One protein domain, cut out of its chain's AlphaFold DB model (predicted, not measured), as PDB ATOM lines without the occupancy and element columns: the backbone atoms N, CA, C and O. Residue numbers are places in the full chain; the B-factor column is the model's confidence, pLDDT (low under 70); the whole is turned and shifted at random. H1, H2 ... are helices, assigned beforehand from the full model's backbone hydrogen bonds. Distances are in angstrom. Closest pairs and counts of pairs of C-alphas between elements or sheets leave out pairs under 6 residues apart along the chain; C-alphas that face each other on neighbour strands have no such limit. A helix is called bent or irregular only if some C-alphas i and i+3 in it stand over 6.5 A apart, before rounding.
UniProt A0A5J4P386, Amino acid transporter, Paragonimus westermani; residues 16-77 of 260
ATOM      1  N   LEU A  16      -5.139  15.224 -49.610       72.50
ATOM      2  CA  LEU A  16      -4.330  14.086 -50.047       72.50
ATOM      3  C   LEU A  16      -4.342  13.926 -51.578       72.50
ATOM      4  O   LEU A  16      -3.339  13.521 -52.162       72.50
ATOM      5  N   GLY A  17      -5.457  14.278 -52.228       73.38
ATOM      6  CA  GLY A  17      -5.588  14.245 -53.683       73.38
ATOM      7  C   GLY A  17      -4.678  15.272 -54.354       73.38
ATOM      8  O   GLY A  17      -3.953  14.930 -55.289       73.38
ATOM      9  N   GLY A  18      -4.641  16.500 -53.831       79.06
ATOM     10  CA  GLY A  18      -3.720  17.540 -54.294       79.06
ATOM     11  C   GLY A  18      -2.246  17.159 -54.120       79.06
ATOM     12  O   GLY A  18      -1.441  17.341 -55.038       79.06
ATOM     13  N   ILE A  19      -1.888  16.563 -52.980       82.19
ATOM     14  CA  ILE A  19      -0.519  16.086 -52.713       82.19
ATOM     15  C   ILE A  19      -0.132  14.960 -53.683       82.19
ATOM     16  O   ILE A  19       0.963  14.976 -54.243       82.19
ATOM     17  N   LEU A  20      -1.032  14.008 -53.939       80.69
ATOM     18  CA  LEU A  20      -0.762  12.883 -54.834       80.69
ATOM     19  C   LEU A  20      -0.583  13.337 -56.289       80.69
ATOM     20  O   LEU A  20       0.365  12.921 -56.954       80.69
ATOM     21  N   VAL A  21      -1.448  14.233 -56.773       83.06
ATOM     22  CA  VAL A  21      -1.352  14.778 -58.137       83.06
ATOM     23  C   VAL A  21      -0.085  15.618 -58.305       83.06
ATOM     24  O   VAL A  21       0.633  15.451 -59.290       83.06
ATOM     25  N   SER A  22       0.230  16.487 -57.341       86.25
ATOM     26  CA  SER A  22       1.444  17.311 -57.400       86.25
ATOM     27  C   SER A  22       2.725  16.475 -57.333       86.25
ATOM     28  O   SER A  22       3.644  16.726 -58.112       86.25
ATOM     29  N   SER A  23       2.772  15.442 -56.486       86.69
ATOM     30  CA  SER A  23       3.906  14.514 -56.396       86.69
ATOM     31  C   SER A  23       4.106  13.713 -57.685       86.69
ATOM     32  O   SER A  23       5.236  13.589 -58.157       86.69
ATOM     33  N   LEU A  24       3.022  13.243 -58.312       87.06
ATOM     34  CA  LEU A  24       3.097  12.517 -59.581       87.06
ATOM     35  C   LEU A  24       3.629  13.404 -60.715       87.06
ATOM     36  O   LEU A  24       4.532  13.002 -61.448       87.06
ATOM     37  N   VAL A  25       3.099  14.623 -60.847       89.25
ATOM     38  CA  VAL A  25       3.546  15.587 -61.865       89.25
ATOM     39  C   VAL A  25       5.015  15.958 -61.651       89.25
ATOM     40  O   VAL A  25       5.789  15.965 -62.608       89.25
ATOM     41  N   LEU A  26       5.418  16.202 -60.399       88.69
ATOM     42  CA  LEU A  26       6.811  16.459 -60.038       88.69
ATOM     43  C   LEU A  26       7.712  15.280 -60.431       88.69
ATOM     44  O   LEU A  26       8.744  15.505 -61.055       88.69
ATOM     45  N   GLY A  27       7.313  14.042 -60.124       88.69
ATOM     46  CA  GLY A  27       8.068  12.833 -60.458       88.69
ATOM     47  C   GLY A  27       8.279  12.655 -61.965       88.69
ATOM     48  O   GLY A  27       9.398  12.393 -62.400       88.69
ATOM     49  N   VAL A  28       7.239  12.877 -62.776       89.88
ATOM     50  CA  VAL A  28       7.330  12.781 -64.247       89.88
ATOM     51  C   VAL A  28       8.247  13.862 -64.827       89.88
ATOM     52  O   VAL A  28       9.091  13.571 -65.677       89.88
ATOM     53  N   ILE A  29       8.121  15.108 -64.364       88.88
ATOM     54  CA  ILE A  29       8.969  16.218 -64.826       88.88
ATOM     55  C   ILE A  29      10.421  16.007 -64.380       88.88
ATOM     56  O   ILE A  29      11.340  16.248 -65.165       88.88
ATOM     57  N   ALA A  30      10.625  15.527 -63.151       86.62
ATOM     58  CA  ALA A  30      11.938  15.218 -62.605       86.62
ATOM     59  C   ALA A  30      12.626  14.097 -63.390       86.62
ATOM     60  O   ALA A  30      13.776  14.263 -63.780       86.62
ATOM     61  N   GLY A  31      11.920  13.011 -63.706       85.00
ATOM     62  CA  GLY A  31      12.466  11.910 -64.506       85.00
ATOM     63  C   GLY A  31      12.716  12.255 -65.978       85.00
ATOM     64  O   GLY A  31      13.429  11.533 -66.657       85.00
ATOM     65  N   SER A  32      12.159  13.358 -66.487       84.69
ATOM     66  CA  SER A  32      12.331  13.769 -67.891       84.69
ATOM     67  C   SER A  32      13.540  14.692 -68.129       84.69
ATOM     68  O   SER A  32      13.758  15.133 -69.260       84.69
ATOM     69  N   ARG A  33      14.275  15.096 -67.083       80.94
ATOM     70  CA  ARG A  33      15.311  16.150 -67.139       80.94
ATOM     71  C   ARG A  33      16.568  15.786 -66.333       80.94
ATOM     72  O   ARG A  33      16.994  16.561 -65.480       80.94
ATOM     73  N   ASP A  34      17.181  14.651 -66.656       72.12
ATOM     74  CA  ASP A  34      18.203  13.965 -65.845       72.12
ATOM     75  C   ASP A  34      19.322  14.841 -65.265       72.12
ATOM     76  O   ASP A  34      19.680  14.697 -64.100       72.12
ATOM     77  N   GLU A  35      19.872  15.791 -66.023       82.25
ATOM     78  CA  GLU A  35      21.060  16.529 -65.570       82.25
ATOM     79  C   GLU A  35      20.758  17.616 -64.525       82.25
ATOM     80  O   GLU A  35      21.601  17.934 -63.689       82.25
ATOM     81  N   LYS A  36      19.535  18.169 -64.521       80.06
ATOM     82  CA  LYS A  36      19.139  19.249 -63.595       80.06
ATOM     83  C   LYS A  36      18.344  18.757 -62.388       80.06
ATOM     84  O   LYS A  36      18.330  19.427 -61.360       80.06
ATOM     85  N   THR A  37      17.669  17.620 -62.502       87.12
ATOM     86  CA  THR A  37      16.746  17.100 -61.478       87.12
ATOM     87  C   THR A  37      17.339  15.950 -60.670       87.12
ATOM     88  O   THR A  37      16.743  15.550 -59.671       87.12
ATOM     89  N   ARG A  38      18.547  15.483 -61.012       87.00
ATOM     90  CA  ARG A  38      19.306  14.482 -60.247       87.00
ATOM     91  C   ARG A  38      19.331  14.705 -58.724       87.00
ATOM     92  O   ARG A  38      19.071  13.737 -58.013       87.00
ATOM     93  N   PRO A  39      19.579  15.919 -58.181       90.25
ATOM     94  CA  PRO A  39      19.547  16.119 -56.728       90.25
ATOM     95  C   PRO A  39      18.148  15.936 -56.119       90.25
ATOM     96  O   PRO A  39      18.035  15.521 -54.970       90.25
ATOM     97  N   LEU A  40      17.081  16.209 -56.878       87.75
ATOM     98  CA  LEU A  40      15.699  16.014 -56.432       87.75
ATOM     99  C   LEU A  40      15.348  14.521 -56.347       87.75
ATOM    100  O   LEU A  40      14.716  14.095 -55.385       87.75
ATOM    101  N   ILE A  41      15.787  13.731 -57.333       88.62
ATOM    102  CA  ILE A  41      15.604  12.272 -57.347       88.62
ATOM    103  C   ILE A  41      16.392  11.639 -56.195       88.62
ATOM    104  O   ILE A  41      15.818  10.891 -55.412       88.62
ATOM    105  N   ALA A  42      17.657  12.031 -56.014       89.94
ATOM    106  CA  ALA A  42      18.491  11.546 -54.913       89.94
ATOM    107  C   ALA A  42      17.903  11.882 -53.530       89.94
ATOM    108  O   ALA A  42      17.977  11.076 -52.606       89.94
ATOM    109  N   LEU A  43      17.278  13.057 -53.377       91.75
ATOM    110  CA  LEU A  43      16.553  13.403 -52.154       91.75
ATOM    111  C   LEU A  43      15.334  12.496 -51.943       91.75
ATOM    112  O   LEU A  43      15.115  12.031 -50.828       91.75
ATOM    113  N   ALA A  44      14.539  12.243 -52.985       86.94
ATOM    114  CA  ALA A  44      13.372  11.366 -52.895       86.94
ATOM    115  C   ALA A  44      13.766   9.920 -52.540       86.94
ATOM    116  O   ALA A  44      13.101   9.284 -51.718       86.94
ATOM    117  N   GLU A  45      14.872   9.427 -53.095       87.88
ATOM    118  CA  GLU A  45      15.467   8.134 -52.744       87.88
ATOM    119  C   GLU A  45      15.930   8.112 -51.284       87.88
ATOM    120  O   GLU A  45      15.531   7.225 -50.531       87.88
ATOM    121  N   ALA A  46      16.677   9.129 -50.841       89.38
ATOM    122  CA  ALA A  46      17.134   9.232 -49.455       89.38
ATOM    123  C   ALA A  46      15.965   9.293 -48.456       89.38
ATOM    124  O   ALA A  46      16.005   8.648 -47.409       89.38
ATOM    125  N   VAL A  47      14.897  10.029 -48.775       87.44
ATOM    126  CA  VAL A  47      13.681  10.065 -47.949       87.44
ATOM    127  C   VAL A  47      13.000   8.698 -47.927       87.44
ATOM    128  O   VAL A  47      12.582   8.260 -46.861       87.44
ATOM    129  N   THR A  48      12.913   8.000 -49.060       84.50
ATOM    130  CA  THR A  48      12.318   6.652 -49.131       84.50
ATOM    131  C   THR A  48      13.092   5.644 -48.278       84.50
ATOM    132  O   THR A  48      12.478   4.848 -47.563       84.50
ATOM    133  N   GLU A  49      14.423   5.723 -48.278       83.81
ATOM    134  CA  GLU A  49      15.287   4.899 -47.429       83.81
ATOM    135  C   GLU A  49      15.011   5.162 -45.940       83.81
ATOM    136  O   GLU A  49      14.723   4.245 -45.169       83.81
ATOM    137  N   VAL A  50      14.983   6.439 -45.542       87.06
ATOM    138  CA  VAL A  50      14.674   6.844 -44.161       87.06
ATOM    139  C   VAL A  50      13.272   6.388 -43.745       87.06
ATOM    140  O   VAL A  50      13.088   5.886 -42.633       87.06
ATOM    141  N   MET A  51      12.279   6.522 -44.627       80.31
ATOM    142  CA  MET A  51      10.912   6.066 -44.366       80.31
ATOM    143  C   MET A  51      10.848   4.550 -44.180       80.31
ATOM    144  O   MET A  51      10.128   4.083 -43.302       80.31
ATOM    145  N   THR A  52      11.623   3.777 -44.941       74.25
ATOM    146  CA  THR A  52      11.663   2.312 -44.815       74.25
ATOM    147  C   THR A  52      12.191   1.882 -43.444       74.25
ATOM    148  O   THR A  52      11.580   1.034 -42.790       74.25
ATOM    149  N   VAL A  53      13.246   2.532 -42.942       80.81
ATOM    150  CA  VAL A  53      13.774   2.283 -41.586       80.81
ATOM    151  C   VAL A  53      12.767   2.691 -40.505       80.81
ATOM    152  O   VAL A  53      12.560   1.967 -39.527       80.81
ATOM    153  N   LEU A  54      12.098   3.836 -40.674       80.62
ATOM    154  CA  LEU A  54      11.046   4.281 -39.756       80.62
ATOM    155  C   LEU A  54       9.892   3.268 -39.693       80.62
ATOM    156  O   LEU A  54       9.376   2.963 -38.612       80.62
ATOM    157  N   ILE A  55       9.505   2.726 -40.846       72.94
ATOM    158  CA  ILE A  55       8.473   1.701 -40.968       72.94
ATOM    159  C   ILE A  55       8.906   0.413 -40.267       72.94
ATOM    160  O   ILE A  55       8.113  -0.123 -39.501       72.94
ATOM    161  N   GLU A  56      10.145  -0.057 -40.437       73.12
ATOM    162  CA  GLU A  56      10.657  -1.260 -39.756       73.12
ATOM    163  C   GLU A  56      10.465  -1.166 -38.232       73.12
ATOM    164  O   GLU A  56       9.917  -2.070 -37.591       73.12
ATOM    165  N   LYS A  57      10.835  -0.022 -37.643       70.19
ATOM    166  CA  LYS A  57      10.667   0.220 -36.202       70.19
ATOM    167  C   LYS A  57       9.206   0.373 -35.791       70.19
ATOM    168  O   LYS A  57       8.824  -0.093 -34.720       70.19
ATOM    169  N   THR A  58       8.376   0.963 -36.643       72.75
ATOM    170  CA  THR A  58       6.937   1.117 -36.386       72.75
ATOM    171  C   THR A  58       6.205  -0.227 -36.443       72.75
ATOM    172  O   THR A  58       5.402  -0.543 -35.567       72.75
ATOM    173  N   VAL A  59       6.516  -1.066 -37.432       73.00
ATOM    174  CA  VAL A  59       5.948  -2.411 -37.602       73.00
ATOM    175  C   VAL A  59       6.330  -3.318 -36.436       73.00
ATOM    176  O   VAL A  59       5.504  -4.105 -35.979       73.00
ATOM    177  N   SER A  60       7.533  -3.156 -35.885       69.19
ATOM    178  CA  SER A  60       7.948  -3.844 -34.660       69.19
ATOM    179  C   SER A  60       7.076  -3.511 -33.436       69.19
ATOM    180  O   SER A  60       7.007  -4.326 -32.516       69.19
ATOM    181  N   LEU A  61       6.413  -2.348 -33.397       71.94
ATOM    182  CA  LEU A  61       5.489  -1.946 -32.323       71.94
ATOM    183  C   LEU A  61       4.037  -2.385 -32.596       71.94
ATOM    184  O   LEU A  61       3.244  -2.565 -31.671       71.94
ATOM    185  N   LEU A  62       3.692  -2.606 -33.867       73.56
ATOM    186  CA  LEU A  62       2.365  -3.016 -34.316       73.56
ATOM    187  C   LEU A  62       1.808  -4.292 -33.645       73.56
ATOM    188  O   LEU A  62       0.627  -4.270 -33.300       73.56
ATOM    189  N   PRO A  63       2.568  -5.383 -33.389       72.31
ATOM    190  CA  PRO A  63       2.007  -6.564 -32.722       72.31
ATOM    191  C   PRO A  63       1.503  -6.251 -31.309       72.31
ATOM    192  O   PRO A  63       0.462  -6.761 -30.895       72.31
ATOM    193  N   LEU A  64       2.183  -5.353 -30.591       79.19
ATOM    194  CA  LEU A  64       1.739  -4.897 -29.276       79.19
ATOM    195  C   LEU A  64       0.457  -4.058 -29.385       79.19
ATOM    196  O   LEU A  64      -0.479  -4.244 -28.603       79.19
ATOM    197  N   ALA A  65       0.389  -3.177 -30.387       77.19
ATOM    198  CA  ALA A  65      -0.800  -2.377 -30.670       77.19
ATOM    199  C   ALA A  65      -2.012  -3.260 -31.017       77.19
ATOM    200  O   ALA A  65      -3.104  -3.018 -30.506       77.19
ATOM    201  N   MET A  66      -1.818  -4.322 -31.807       76.94
ATOM    202  CA  MET A  66      -2.873  -5.273 -32.172       76.94
ATOM    203  C   MET A  66      -3.456  -5.991 -30.955       76.94
ATOM    204  O   MET A  66      -4.675  -6.070 -30.824       76.94
ATOM    205  N   ILE A  67      -2.610  -6.490 -30.047       78.94
ATOM    206  CA  ILE A  67      -3.065  -7.213 -28.848       78.94
ATOM    207  C   ILE A  67      -3.898  -6.290 -27.949       78.94
ATOM    208  O   ILE A  67      -4.987  -6.665 -27.511       78.94
ATOM    209  N   SER A  68      -3.426  -5.059 -27.729       82.31
ATOM    210  CA  SER A  68      -4.165  -4.041 -26.970       82.31
ATOM    211  C   SER A  68      -5.495  -3.683 -27.641       82.31
ATOM    212  O   SER A  68      -6.535  -3.594 -26.984       82.31
ATOM    213  N   LEU A  69      -5.495  -3.542 -28.968       78.19
ATOM    214  CA  LEU A  69      -6.686  -3.159 -29.710       78.19
ATOM    215  C   LEU A  69      -7.757  -4.251 -29.691       78.19
ATOM    216  O   LEU A  69      -8.916  -3.934 -29.421       78.19
ATOM    217  N   ILE A  70      -7.373  -5.516 -29.897       79.50
ATOM    218  CA  ILE A  70      -8.279  -6.673 -29.819       79.50
ATOM    219  C   ILE A  70      -8.889  -6.761 -28.418       79.50
ATOM    220  O   ILE A  70     -10.109  -6.862 -28.292       79.50
ATOM    221  N   ALA A  71      -8.070  -6.650 -27.366       82.88
ATOM    222  CA  ALA A  71      -8.553  -6.663 -25.988       82.88
ATOM    223  C   ALA A  71      -9.552  -5.523 -25.721       82.88
ATOM    224  O   ALA A  71     -10.624  -5.751 -25.161       82.88
ATOM    225  N   SER A  72      -9.241  -4.305 -26.181       81.75
ATOM    226  CA  SER A  72     -10.123  -3.142 -26.021       81.75
ATOM    227  C   SER A  72     -11.431  -3.265 -26.806       81.75
ATOM    228  O   SER A  72     -12.467  -2.787 -26.346       81.75
ATOM    229  N   ALA A  73     -11.393  -3.903 -27.979       76.88
ATOM    230  CA  ALA A  73     -12.565  -4.131 -28.803       76.88
ATOM    231  C   ALA A  73     -13.495  -5.124 -28.094       76.88
ATOM    232  O   ALA A  73     -14.641  -4.787 -27.812       76.88
ATOM    233  N   VAL A  74     -12.979  -6.289 -27.689       79.62
ATOM    234  CA  VAL A  74     -13.766  -7.318 -26.987       79.62
ATOM    235  C   VAL A  74     -14.376  -6.779 -25.690       79.62
ATOM    236  O   VAL A  74     -15.548  -7.026 -25.419       79.62
ATOM    237  N   ALA A  75     -13.632  -5.979 -24.920       83.81
ATOM    238  CA  ALA A  75     -14.108  -5.425 -23.650       83.81
ATOM    239  C   ALA A  75     -15.291  -4.443 -23.783       83.81
ATOM    240  O   ALA A  75     -16.010  -4.217 -22.813       83.81
ATOM    241  N   ARG A  76     -15.500  -3.834 -24.956       74.19
ATOM    242  CA  ARG A  76     -16.548  -2.819 -25.181       74.19
ATOM    243  C   ARG A  76     -17.854  -3.392 -25.733       74.19
ATOM    244  O   ARG A  76     -18.815  -2.646 -25.904       74.19
ATOM    245  N   MET A  77     -17.901  -4.686 -26.039       68.50
ATOM    246  CA  MET A  77     -19.037  -5.312 -26.714       68.50
ATOM    247  C   MET A  77     -19.942  -6.027 -25.715       68.50
ATOM    248  O   MET A  77     -19.571  -7.058 -25.167       68.50
TER     249      MET A  77
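What this domain is: This is residues 16 to 77 of the 260 residues of the protein "Amino acid transporter" of Paragonimus westermani (UniProt A0A5J4P386). What shape does the backbone make? A shorter helix, H1, meets a much longer one, H2, at a tight turn, and the two open from there as a narrow V with one long arm. H2 runs far past H1, makes the length of the whole and has a kink of 42 degrees near residue 61. What is it made of, and how large is it? The printed part has 62 residues with two named helices, H1 then H2, and no named strand; its class is all helix. It is extended, with a radius of gyration of the C-alphas of 19.1 A and spans of 58 by 25 by 9 A.

Where its parts are: Where is H1? H1 is residues 16 to 31, 22.3 A from first to last C-alpha, and begins with C-alpha 16 at (-4.330, 14.086, -50.047). Where is H2? H2 is residues 34 to 75, 56.6 A long, from C-alpha 34 at (18.203, 13.965, -65.845) to C-alpha 75 at (-14.108, -5.425, -23.650). Is either irregular? H2 is irregular: C-alphas 36 and 39 are 7.6 A apart.

How they stand to each other: Where do H1 and H2 touch? Residues 30 to 31 of H1 touch residues 37 to 41 of H2, and the closest C-alphas, those of Ala 30 and Thr 37, are 5.3 A apart. How do they run? They form a helical hairpin and run opposite ways at a shallow tilt of 33 degrees, only just short of steep. What do the N and O atoms show? Every O i to N i+4 pair in H1 is within hydrogen-bond range, and 33 of 38 are in H2.

The domain as a whole: How far does it reach? The two C-alphas farthest apart, those of Glu 35 and Met 77, are 60.0 A apart. What stands free? Residues 16 to 25, in H1, and residues 45 to 77, of which 45 to 75 belong to H2, stand free. Is there a cut or a long link? The printed part has no cut, and the link from H1 to H2 is tight. Where is confidence low? The mean pLDDT of the printed part is 81.3, and residues 60 and 77 are under 70.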